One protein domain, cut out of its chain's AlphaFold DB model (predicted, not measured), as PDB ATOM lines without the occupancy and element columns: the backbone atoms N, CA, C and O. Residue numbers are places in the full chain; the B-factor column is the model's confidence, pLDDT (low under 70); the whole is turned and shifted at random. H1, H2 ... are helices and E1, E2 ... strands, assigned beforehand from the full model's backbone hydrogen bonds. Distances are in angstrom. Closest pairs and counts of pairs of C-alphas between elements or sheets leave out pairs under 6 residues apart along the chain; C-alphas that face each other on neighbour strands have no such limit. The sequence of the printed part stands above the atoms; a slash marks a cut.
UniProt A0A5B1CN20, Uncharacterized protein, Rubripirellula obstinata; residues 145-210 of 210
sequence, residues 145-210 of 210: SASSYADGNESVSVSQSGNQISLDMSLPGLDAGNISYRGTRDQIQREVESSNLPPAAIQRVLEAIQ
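AT A GLANCE: This is residues 145 to 210 of the 210 residues of an uncharacterized protein of Rubripirellula obstinata (UniProt A0A5B1CN20). A nearly flat sheet of four antiparallel strands has two short helices side by side over one face, while its other face is bare of named elements. The helices H1 and H2 make a helical hairpin that covers the E3 and E4 part of the sheet, H1 over edge strand E4 and H2 mainly over E3. The printed part has 66 residues, with E1, E2, E3, E4, H1 and H2 in that order along the chain; the sheet's order is E1 - E2 - E3 - E4, and the class is mixed, helices and strands. The whole is compact, with a radius of gyration of the C-alphas of 11.0 A and spans of 31 by 25 by 15 A.

IN THESE COORDINATES: E1, residues 145 to 151, begins with C-alpha 145 at (107.465, 161.315, 102.388) and is 20.0 A long from first to last C-alpha. E2, residues 154 to 161, measures 23.6 A, E3, residues 164 to 170, 20.4 A, and E4, residues 178 to 183, 17.1 A. H1, residues 185 to 194, begins with C-alpha 185 at (99.895, 169.971, 94.893) and measures 14.2 A. H2, residues 199 to 208, measures 14.4 A and ends with C-alpha 208 at (95.881, 162.523, 100.893).

HOW THE PARTS SIT: The strands form a meander, each the antiparallel neighbour of the one before, and each successive pair is a hairpin. E1 and E2 run at 180 degrees, with N 147 and O 158 within hydrogen-bond range at 2.9 A. E2 and E3 run at 172 degrees, with N 157 and O 168 at 2.8 A. E3 and E4 run at 177 degrees, with N 167 and O 181 at 2.9 A. The edge strands E1 and E4 are apart. H1 and H2 lie on the same face of the sheet, an arrangement of two layers, helices on one face of a sheet. H1 lies over E4 at a height over the sheet of 8.2 A, slantwise to the strands at 41 degrees to E4 on the local plane; the closest C-alphas of the two are those of Tyr 181 and Ile 188, 6.3 A apart. H2 lies over E3 at a height over the sheet of 10.4 A, slantwise at 39 degrees to E3 on the local plane; its closest C-alpha pair with E3 is Leu 167 and Ala 208, 7.8 A apart. H1 and H2 touch, the closest C-alphas being those of Val 192 and Ile 202 at 6.3 A, with a shallow tilt of 5 degrees, opposite ways. In H1 and H2 every O i to N i+4 pair is within hydrogen-bond range.

THE WHOLE: The two C-alphas farthest apart are those of Gly 162 and Asp 175, at 31.0 A. The printed part has no cut and ends at residue 210, the chain's last. The link from E3 to E4, 7 residues, is short; the other links are tight. The mean pLDDT of the printed part is 79.3, with residues 145 to 152 and 175 to 176 under 70.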
ATOM      1  N   SER A 145     108.548 161.711 101.487       54.66
ATOM      2  CA  SER A 145     107.465 161.315 102.388       54.66
ATOM      3  C   SER A 145     106.597 160.313 101.649       54.66
ATOM      4  O   SER A 145     106.072 160.626 100.582       54.66
ATOM      5  N   ALA A 146     106.475 159.100 102.177       59.97
ATOM      6  CA  ALA A 146     105.575 158.095 101.635       59.97
ATOM      7  C   ALA A 146     104.561 157.695 102.706       59.97
ATOM      8  O   ALA A 146     104.952 157.343 103.820       59.97
ATOM      9  N   SER A 147     103.277 157.750 102.369       57.25
ATOM     10  CA  SER A 147     102.187 157.260 103.207       57.25
ATOM     11  C   SER A 147     101.370 156.240 102.422       57.25
ATOM     12  O   SER A 147     101.093 156.406 101.236       57.25
ATOM     13  N   SER A 148     101.022 155.141 103.082       63.69
ATOM     14  CA  SER A 148     100.175 154.102 102.510       63.69
ATOM     15  C   SER A 148      99.101 153.730 103.514       63.69
ATOM     16  O   SER A 148      99.425 153.331 104.634       63.69
ATOM     17  N   TYR A 149      97.845 153.840 103.111       62.59
ATOM     18  CA  TYR A 149      96.694 153.413 103.889       62.59
ATOM     19  C   TYR A 149      95.965 152.318 103.119       62.59
ATOM     20  O   TYR A 149      95.692 152.470 101.931       62.59
ATOM     21  N   ALA A 150      95.687 151.202 103.783       59.41
ATOM     22  CA  ALA A 150      94.871 150.132 103.236       59.41
ATOM     23  C   ALA A 150      93.889 149.704 104.324       59.41
ATOM     24  O   ALA A 150      94.314 149.234 105.380       59.41
ATOM     25  N   ASP A 151      92.601 149.900 104.070       55.28
ATOM     26  CA  ASP A 151      91.527 149.543 104.993       55.28
ATOM     27  C   ASP A 151      90.393 148.883 104.218       55.28
ATOM     28  O   ASP A 151      89.839 149.448 103.273       55.28
ATOM     29  N   GLY A 152      90.103 147.637 104.585       68.12
ATOM     30  CA  GLY A 152      89.161 146.783 103.870       68.12
ATOM     31  C   GLY A 152      89.469 146.680 102.371       68.12
ATOM     32  O   GLY A 152      90.411 145.995 101.973       68.12
ATOM     33  N   ASN A 153      88.632 147.332 101.557       72.62
ATOM     34  CA  ASN A 153      88.687 147.330 100.091       72.62
ATOM     35  C   ASN A 153      89.215 148.657  99.506       72.62
ATOM     36  O   ASN A 153      89.164 148.853  98.297       72.62
ATOM     37  N   GLU A 154      89.678 149.584 100.349       72.31
ATOM     38  CA  GLU A 154      90.273 150.854  99.933       72.31
ATOM     39  C   GLU A 154      91.798 150.785 100.033       72.31
ATOM     40  O   GLU A 154      92.354 150.247 100.995       72.31
ATOM     41  N   SER A 155      92.485 151.380  99.060       79.12
ATOM     42  CA  SER A 155      93.933 151.568  99.117       79.12
ATOM     43  C   SER A 155      94.305 152.976  98.691       79.12
ATOM     44  O   SER A 155      93.828 153.453  97.667       79.12
ATOM     45  N   VAL A 156      95.190 153.617  99.443       79.19
ATOM     46  CA  VAL A 156      95.737 154.943  99.160       79.19
ATOM     47  C   VAL A 156      97.248 154.863  99.303       79.19
ATOM     48  O   VAL A 156      97.760 154.434 100.335       79.19
ATOM     49  N   SER A 157      97.965 155.277  98.270       80.12
ATOM     50  CA  SER A 157      99.418 155.344  98.236       80.12
ATOM     51  C   SER A 157      99.830 156.734  97.791       80.12
ATOM     52  O   SER A 157      99.469 157.187  96.705       80.12
ATOM     53  N   VAL A 158     100.596 157.415  98.634       81.88
ATOM     54  CA  VAL A 158     101.113 158.752  98.366       81.88
ATOM     55  C   VAL A 158     102.619 158.703  98.493       81.88
ATOM     56  O   VAL A 158     103.161 158.237  99.493       81.88
ATOM     57  N   SER A 159     103.311 159.204  97.482       82.44
ATOM     58  CA  SER A 159     104.747 159.435  97.543       82.44
ATOM     59  C   SER A 159     105.036 160.865  97.127       82.44
ATOM     60  O   SER A 159     104.685 161.277  96.021       82.44
ATOM     61  N   GLN A 160     105.702 161.608  97.996       78.31
ATOM     62  CA  GLN A 160     106.130 162.970  97.755       78.31
ATOM     63  C   GLN A 160     107.651 163.012  97.689       78.31
ATOM     64  O   GLN A 160     108.319 162.465  98.555       78.31
ATOM     65  N   SER A 161     108.198 163.680  96.679       80.25
ATOM     66  CA  SER A 161     109.621 163.977  96.537       80.25
ATOM     67  C   SER A 161     109.777 165.464  96.225       80.25
ATOM     68  O   SER A 161     109.503 165.922  95.111       80.25
ATOM     69  N   GLY A 162     110.145 166.250  97.240       80.44
ATOM     70  CA  GLY A 162     110.119 167.713  97.152       80.44
ATOM     71  C   GLY A 162     108.703 168.239  96.873       80.44
ATOM     72  O   GLY A 162     107.778 167.963  97.632       80.44
ATOM     73  N   ASN A 163     108.526 168.969  95.765       81.06
ATOM     74  CA  ASN A 163     107.222 169.495  95.330       81.06
ATOM     75  C   ASN A 163     106.444 168.543  94.410       81.06
ATOM     76  O   ASN A 163     105.370 168.906  93.939       81.06
ATOM     77  N   GLN A 164     106.992 167.370  94.094       83.38
ATOM     78  CA  GLN A 164     106.339 166.391  93.229       83.38
ATOM     79  C   GLN A 164     105.635 165.346  94.084       83.38
ATOM     80  O   GLN A 164     106.260 164.713  94.930       83.38
ATOM     81  N   ILE A 165     104.346 165.157  93.843       83.88
ATOM     82  CA  ILE A 165     103.476 164.196  94.509       83.88
ATOM     83  C   ILE A 165     103.033 163.181  93.455       83.88
ATOM     84  O   ILE A 165     102.664 163.537  92.337       83.88
ATOM     85  N   SER A 166     103.106 161.901  93.798       85.81
ATOM     86  CA  SER A 166     102.435 160.817  93.083       85.81
ATOM     87  C   SER A 166     101.436 160.182  94.032       85.81
ATOM     88  O   SER A 166     101.808 159.792  95.137       85.81
ATOM     89  N   LEU A 167     100.188 160.111  93.594       84.88
ATOM     90  CA  LEU A 167      99.057 159.601  94.347       84.88
ATOM     91  C   LEU A 167      98.411 158.483  93.531       84.88
ATOM     92  O   LEU A 167      98.093 158.696  92.364       84.88
ATOM     93  N   ASP A 168      98.220 157.321  94.138       86.62
ATOM     94  CA  ASP A 168      97.484 156.194  93.569       86.62
ATOM     95  C   ASP A 168      96.454 155.720  94.595       86.62
ATOM     96  O   ASP A 168      96.794 155.484  95.758       86.62
ATOM     97  N   MET A 169      95.186 155.662  94.198       82.56
ATOM     98  CA  MET A 169      94.087 155.288  95.075       82.56
ATOM     99  C   MET A 169      93.109 154.356  94.378       82.56
ATOM    100  O   MET A 169      92.687 154.606  93.253       82.56
ATOM    101  N   SER A 170      92.663 153.340  95.102       82.56
ATOM    102  CA  SER A 170      91.539 152.499  94.724       82.56
ATOM    103  C   SER A 170      90.432 152.724  95.740       82.56
ATOM    104  O   SER A 170      90.596 152.407  96.919       82.56
ATOM    105  N   LEU A 171      89.328 153.322  95.288       79.19
ATOM    106  CA  LEU A 171      88.183 153.675  96.132       79.19
ATOM    107  C   LEU A 171      86.905 153.013  95.589       79.19
ATOM    108  O   LEU A 171      85.990 153.707  95.138       79.19
ATOM    109  N   PRO A 172      86.816 151.668  95.601       71.81
ATOM    110  CA  PRO A 172      85.649 150.953  95.088       71.81
ATOM    111  C   PRO A 172      84.375 151.240  95.892       71.81
ATOM    112  O   PRO A 172      83.286 151.098  95.353       71.81
ATOM    113  N   GLY A 173      84.489 151.678  97.152       72.12
ATOM    114  CA  GLY A 173      83.348 152.121  97.962       72.12
ATOM    115  C   GLY A 173      82.776 153.491  97.570       72.12
ATOM    116  O   GLY A 173      81.719 153.865  98.066       72.12
ATOM    117  N   LEU A 174      83.462 154.238  96.695       73.00
ATOM    118  CA  LEU A 174      83.081 155.586  96.263       73.00
ATOM    119  C   LEU A 174      82.808 155.672  94.755       73.00
ATOM    120  O   LEU A 174      82.799 156.775  94.223       73.00
ATOM    121  N   ASP A 175      82.653 154.537  94.061       69.88
ATOM    122  CA  ASP A 175      82.421 154.438  92.606       69.88
ATOM    123  C   ASP A 175      83.434 155.207  91.730       69.88
ATOM    124  O   ASP A 175      83.211 155.450  90.544       69.88
ATOM    125  N   ALA A 176      84.581 155.578  92.297       66.00
ATOM    126  CA  ALA A 176      85.567 156.439  91.652       66.00
ATOM    127  C   ALA A 176      86.625 155.656  90.853       66.00
ATOM    128  O   ALA A 176      87.479 156.247  90.194       66.00
ATOM    129  N   GLY A 177      86.562 154.321  90.890       71.25
ATOM    130  CA  GLY A 177      87.530 153.449  90.231       71.25
ATOM    131  C   GLY A 177      88.951 153.637  90.771       71.25
ATOM    132  O   GLY A 177      89.154 153.964  91.943       71.25
ATOM    133  N   ASN A 178      89.940 153.385  89.910       80.44
ATOM    134  CA  ASN A 178      91.344 153.635  90.224       80.44
ATOM    135  C   ASN A 178      91.711 155.078  89.856       80.44
ATOM    136  O   ASN A 178      91.626 155.462  88.689       80.44
ATOM    137  N   ILE A 179      92.146 155.853  90.840       83.12
ATOM    138  CA  ILE A 179      92.530 157.256  90.715       83.12
ATOM    139  C   ILE A 179      94.053 157.337  90.781       83.12
ATOM    140  O   ILE A 179      94.656 156.888  91.750       83.12
ATOM    141  N   SER A 180      94.686 157.939  89.776       85.19
ATOM    142  CA  SER A 180      96.135 158.152  89.767       85.19
ATOM    143  C   SER A 180      96.451 159.578  89.341       85.19
ATOM    144  O   SER A 180      96.171 159.950  88.204       85.19
ATOM    145  N   TYR A 181      97.130 160.327  90.207       86.38
ATOM    146  CA  TYR A 181      97.569 161.695  89.939       86.38
ATOM    147  C   TYR A 181      99.072 161.859  90.130       86.38
ATOM    148  O   TYR A 181      99.694 161.211  90.978       86.38
ATOM    149  N   ARG A 182      99.676 162.739  89.326       85.50
ATOM    150  CA  ARG A 182     101.104 163.064  89.404       85.50
ATOM    151  C   ARG A 182     101.339 164.532  89.094       85.50
ATOM    152  O   ARG A 182     100.927 165.011  88.045       85.50
ATOM    153  N   GLY A 183     102.078 165.212  89.957       86.06
ATOM    154  CA  GLY A 183     102.468 166.599  89.734       86.06
ATOM    155  C   GLY A 183     102.689 167.346  91.035       86.06
ATOM    156  O   GLY A 183     102.934 166.747  92.079       86.06
ATOM    157  N   THR A 184     102.610 168.669  90.982       87.06
ATOM    158  CA  THR A 184     102.593 169.494  92.194       87.06
ATOM    159  C   THR A 184     101.221 169.472  92.860       87.06
ATOM    160  O   THR A 184     100.216 169.177  92.215       87.06
ATOM    161  N   ARG A 185     101.158 169.842  94.144       85.38
ATOM    162  CA  ARG A 185      99.895 169.971  94.893       85.38
ATOM    163  C   ARG A 185      98.849 170.790  94.126       85.38
ATOM    164  O   ARG A 185      97.746 170.307  93.914       85.38
ATOM    165  N   ASP A 186      99.235 171.956  93.607       88.12
ATOM    166  CA  ASP A 186      98.339 172.844  92.845       88.12
ATOM    167  C   ASP A 186      97.925 172.276  91.478       88.12
ATOM    168  O   ASP A 186      96.907 172.672  90.908       88.12
ATOM    169  N   GLN A 187      98.741 171.399  90.885       86.69
ATOM    170  CA  GLN A 187      98.381 170.700  89.651       86.69
ATOM    171  C   GLN A 187      97.342 169.624  89.943       86.69
ATOM    172  O   GLN A 187      96.299 169.616  89.298       86.69
ATOM    173  N   ILE A 188      97.597 168.791  90.957       87.19
ATOM    174  CA  ILE A 188      96.679 167.727  91.371       87.19
ATOM    175  C   ILE A 188      95.351 168.328  91.837       87.19
ATOM    176  O   ILE A 188      94.303 167.868  91.406       87.19
ATOM    177  N   GLN A 189      95.371 169.397  92.637       88.69
ATOM    178  CA  GLN A 189      94.151 170.058  93.100       88.69
ATOM    179  C   GLN A 189      93.283 170.550  91.933       88.69
ATOM    180  O   GLN A 189      92.097 170.239  91.888       88.69
ATOM    181  N   ARG A 190      93.867 171.250  90.951       87.88
ATOM    182  CA  ARG A 190      93.123 171.707  89.764       87.88
ATOM    183  C   ARG A 190      92.580 170.550  88.935       87.88
ATOM    184  O   ARG A 190      91.474 170.639  88.414       87.88
ATOM    185  N   GLU A 191      93.356 169.477  88.801       86.19
ATOM    186  CA  GLU A 191      92.943 168.291  88.053       86.19
ATOM    187  C   GLU A 191      91.751 167.603  88.727       86.19
ATOM    188  O   GLU A 191      90.759 167.313  88.062       86.19
ATOM    189  N   VAL A 192      91.802 167.444  90.051       87.81
ATOM    190  CA  VAL A 192      90.722 166.883  90.874       87.81
ATOM    191  C   VAL A 192      89.471 167.758  90.821       87.81
ATOM    192  O   VAL A 192      88.384 167.240  90.584       87.81
ATOM    193  N   GLU A 193      89.606 169.076  90.972       85.38
ATOM    194  CA  GLU A 193      88.483 170.022  90.885       85.38
ATOM    195  C   GLU A 193      87.831 170.034  89.491       85.38
ATOM    196  O   GLU A 193      86.629 170.262  89.371       85.38
ATOM    197  N   SER A 194      88.607 169.765  88.436       84.81
ATOM    198  CA  SER A 194      88.107 169.651  87.058       84.81
ATOM    199  C   SER A 194      87.584 168.259  86.689       84.81
ATOM    200  O   SER A 194      87.012 168.078  85.612       84.81
ATOM    201  N   SER A 195      87.806 167.261  87.547       81.75
ATOM    202  CA  SER A 195      87.456 165.870  87.277       81.75
ATOM    203  C   SER A 195      85.987 165.587  87.586       81.75
ATOM    204  O   SER A 195      85.387 166.188  88.473       81.75
ATOM    205  N   ASN A 196      85.402 164.614  86.886       84.00
ATOM    206  CA  ASN A 196      84.039 164.149  87.158       84.00
ATOM    207  C   ASN A 196      84.011 163.109  88.294       84.00
ATOM    208  O   ASN A 196      83.386 162.056  88.169       84.00
ATOM    209  N   LEU A 197      84.775 163.354  89.361       83.56
ATOM    210  CA  LEU A 197      84.838 162.465  90.513       83.56
ATOM    211  C   LEU A 197      83.698 162.771  91.495       83.56
ATOM    212  O   LEU A 197      83.309 163.930  91.661       83.56
ATOM    213  N   PRO A 198      83.183 161.755  92.206       85.50
ATOM    214  CA  PRO A 198      82.235 161.973  93.289       85.50
ATOM    215  C   PRO A 198      82.823 162.905  94.364       85.50
ATOM    216  O   PRO A 198      84.009 162.782  94.684       85.50
ATOM    217  N   PRO A 199      82.020 163.788  94.993       84.88
ATOM    218  CA  PRO A 199      82.515 164.739  95.996       84.88
ATOM    219  C   PRO A 199      83.293 164.084  97.150       84.88
ATOM    220  O   PRO A 199      84.291 164.625  97.620       84.88
ATOM    221  N   ALA A 200      82.881 162.884  97.565       83.06
ATOM    222  CA  ALA A 200      83.569 162.108  98.594       83.06
ATOM    223  C   ALA A 200      84.959 161.614  98.144       83.06
ATOM    224  O   ALA A 200      85.893 161.590  98.943       83.06
ATOM    225  N   ALA A 201      85.122 161.264  96.864       81.94
ATOM    226  CA  ALA A 201      86.413 160.866  96.309       81.94
ATOM    227  C   ALA A 201      87.351 162.073  96.176       81.94
ATOM    228  O   ALA A 201      88.519 161.975  96.540       81.94
ATOM    229  N   ILE A 202      86.826 163.228  95.749       85.31
ATOM    230  CA  ILE A 202      87.562 164.501  95.713       85.31
ATOM    231  C   ILE A 202      88.129 164.832  97.095       85.31
ATOM    232  O   ILE A 202      89.321 165.103  97.225       85.31
ATOM    233  N   GLN A 203      87.298 164.750  98.137       86.19
ATOM    234  CA  GLN A 203      87.733 165.035  99.500       86.19
ATOM    235  C   GLN A 203      88.867 164.099  99.947       86.19
ATOM    236  O   GLN A 203      89.869 164.574 100.478       86.19
ATOM    237  N   ARG A 204      88.764 162.797  99.654       82.19
ATOM    238  CA  ARG A 204      89.830 161.831  99.958       82.19
ATOM    239  C   ARG A 204      91.134 162.130  99.215       82.19
ATOM    240  O   ARG A 204      92.198 162.006  99.816       82.19
ATOM    241  N   VAL A 205      91.077 162.565  97.950       83.94
ATOM    242  CA  VAL A 205      92.285 163.001  97.221       83.94
ATOM    243  C   VAL A 205      92.928 164.198  97.923       83.94
ATOM    244  O   VAL A 205      94.140 164.212  98.131       83.94
ATOM    245  N   LEU A 206      92.125 165.200  98.291       86.25
ATOM    246  CA  LEU A 206      92.617 166.429  98.913       86.25
ATOM    247  C   LEU A 206      93.218 166.179 100.302       86.25
ATOM    248  O   LEU A 206      94.233 166.784 100.629       86.25
ATOM    249  N   GLU A 207      92.637 165.280 101.096       85.25
ATOM    250  CA  GLU A 207      93.195 164.834 102.381       85.25
ATOM    251  C   GLU A 207      94.529 164.095 102.204       85.25
ATOM    252  O   GLU A 207      95.447 164.269 103.000       85.25
ATOM    253  N   ALA A 208      94.673 163.303 101.140       79.50
ATOM    254  CA  ALA A 208      95.881 162.523 100.893       79.50
ATOM    255  C   ALA A 208      97.083 163.372 100.434       79.50
ATOM    256  O   ALA A 208      98.228 162.962 100.618       79.50
ATOM    257  N   ILE A 209      96.845 164.549  99.846       80.75
ATOM    258  CA  ILE A 209      97.903 165.482  99.410       80.75
ATOM    259  C   ILE A 209      98.151 166.631 100.402       80.75
ATOM    260  O   ILE A 209      98.891 167.567 100.066       80.75
ATOM    261  N   GLN A 210      97.501 166.593 101.578       73.19
ATOM    262  CA  GLN A 210      97.623 167.628 102.607       73.19
ATOM    263  C   GLN A 210      98.979 167.618 103.306       73.19
ATOM    264  O   GLN A 210      99.548 168.737 103.406       73.19
TER     265      GLN A 210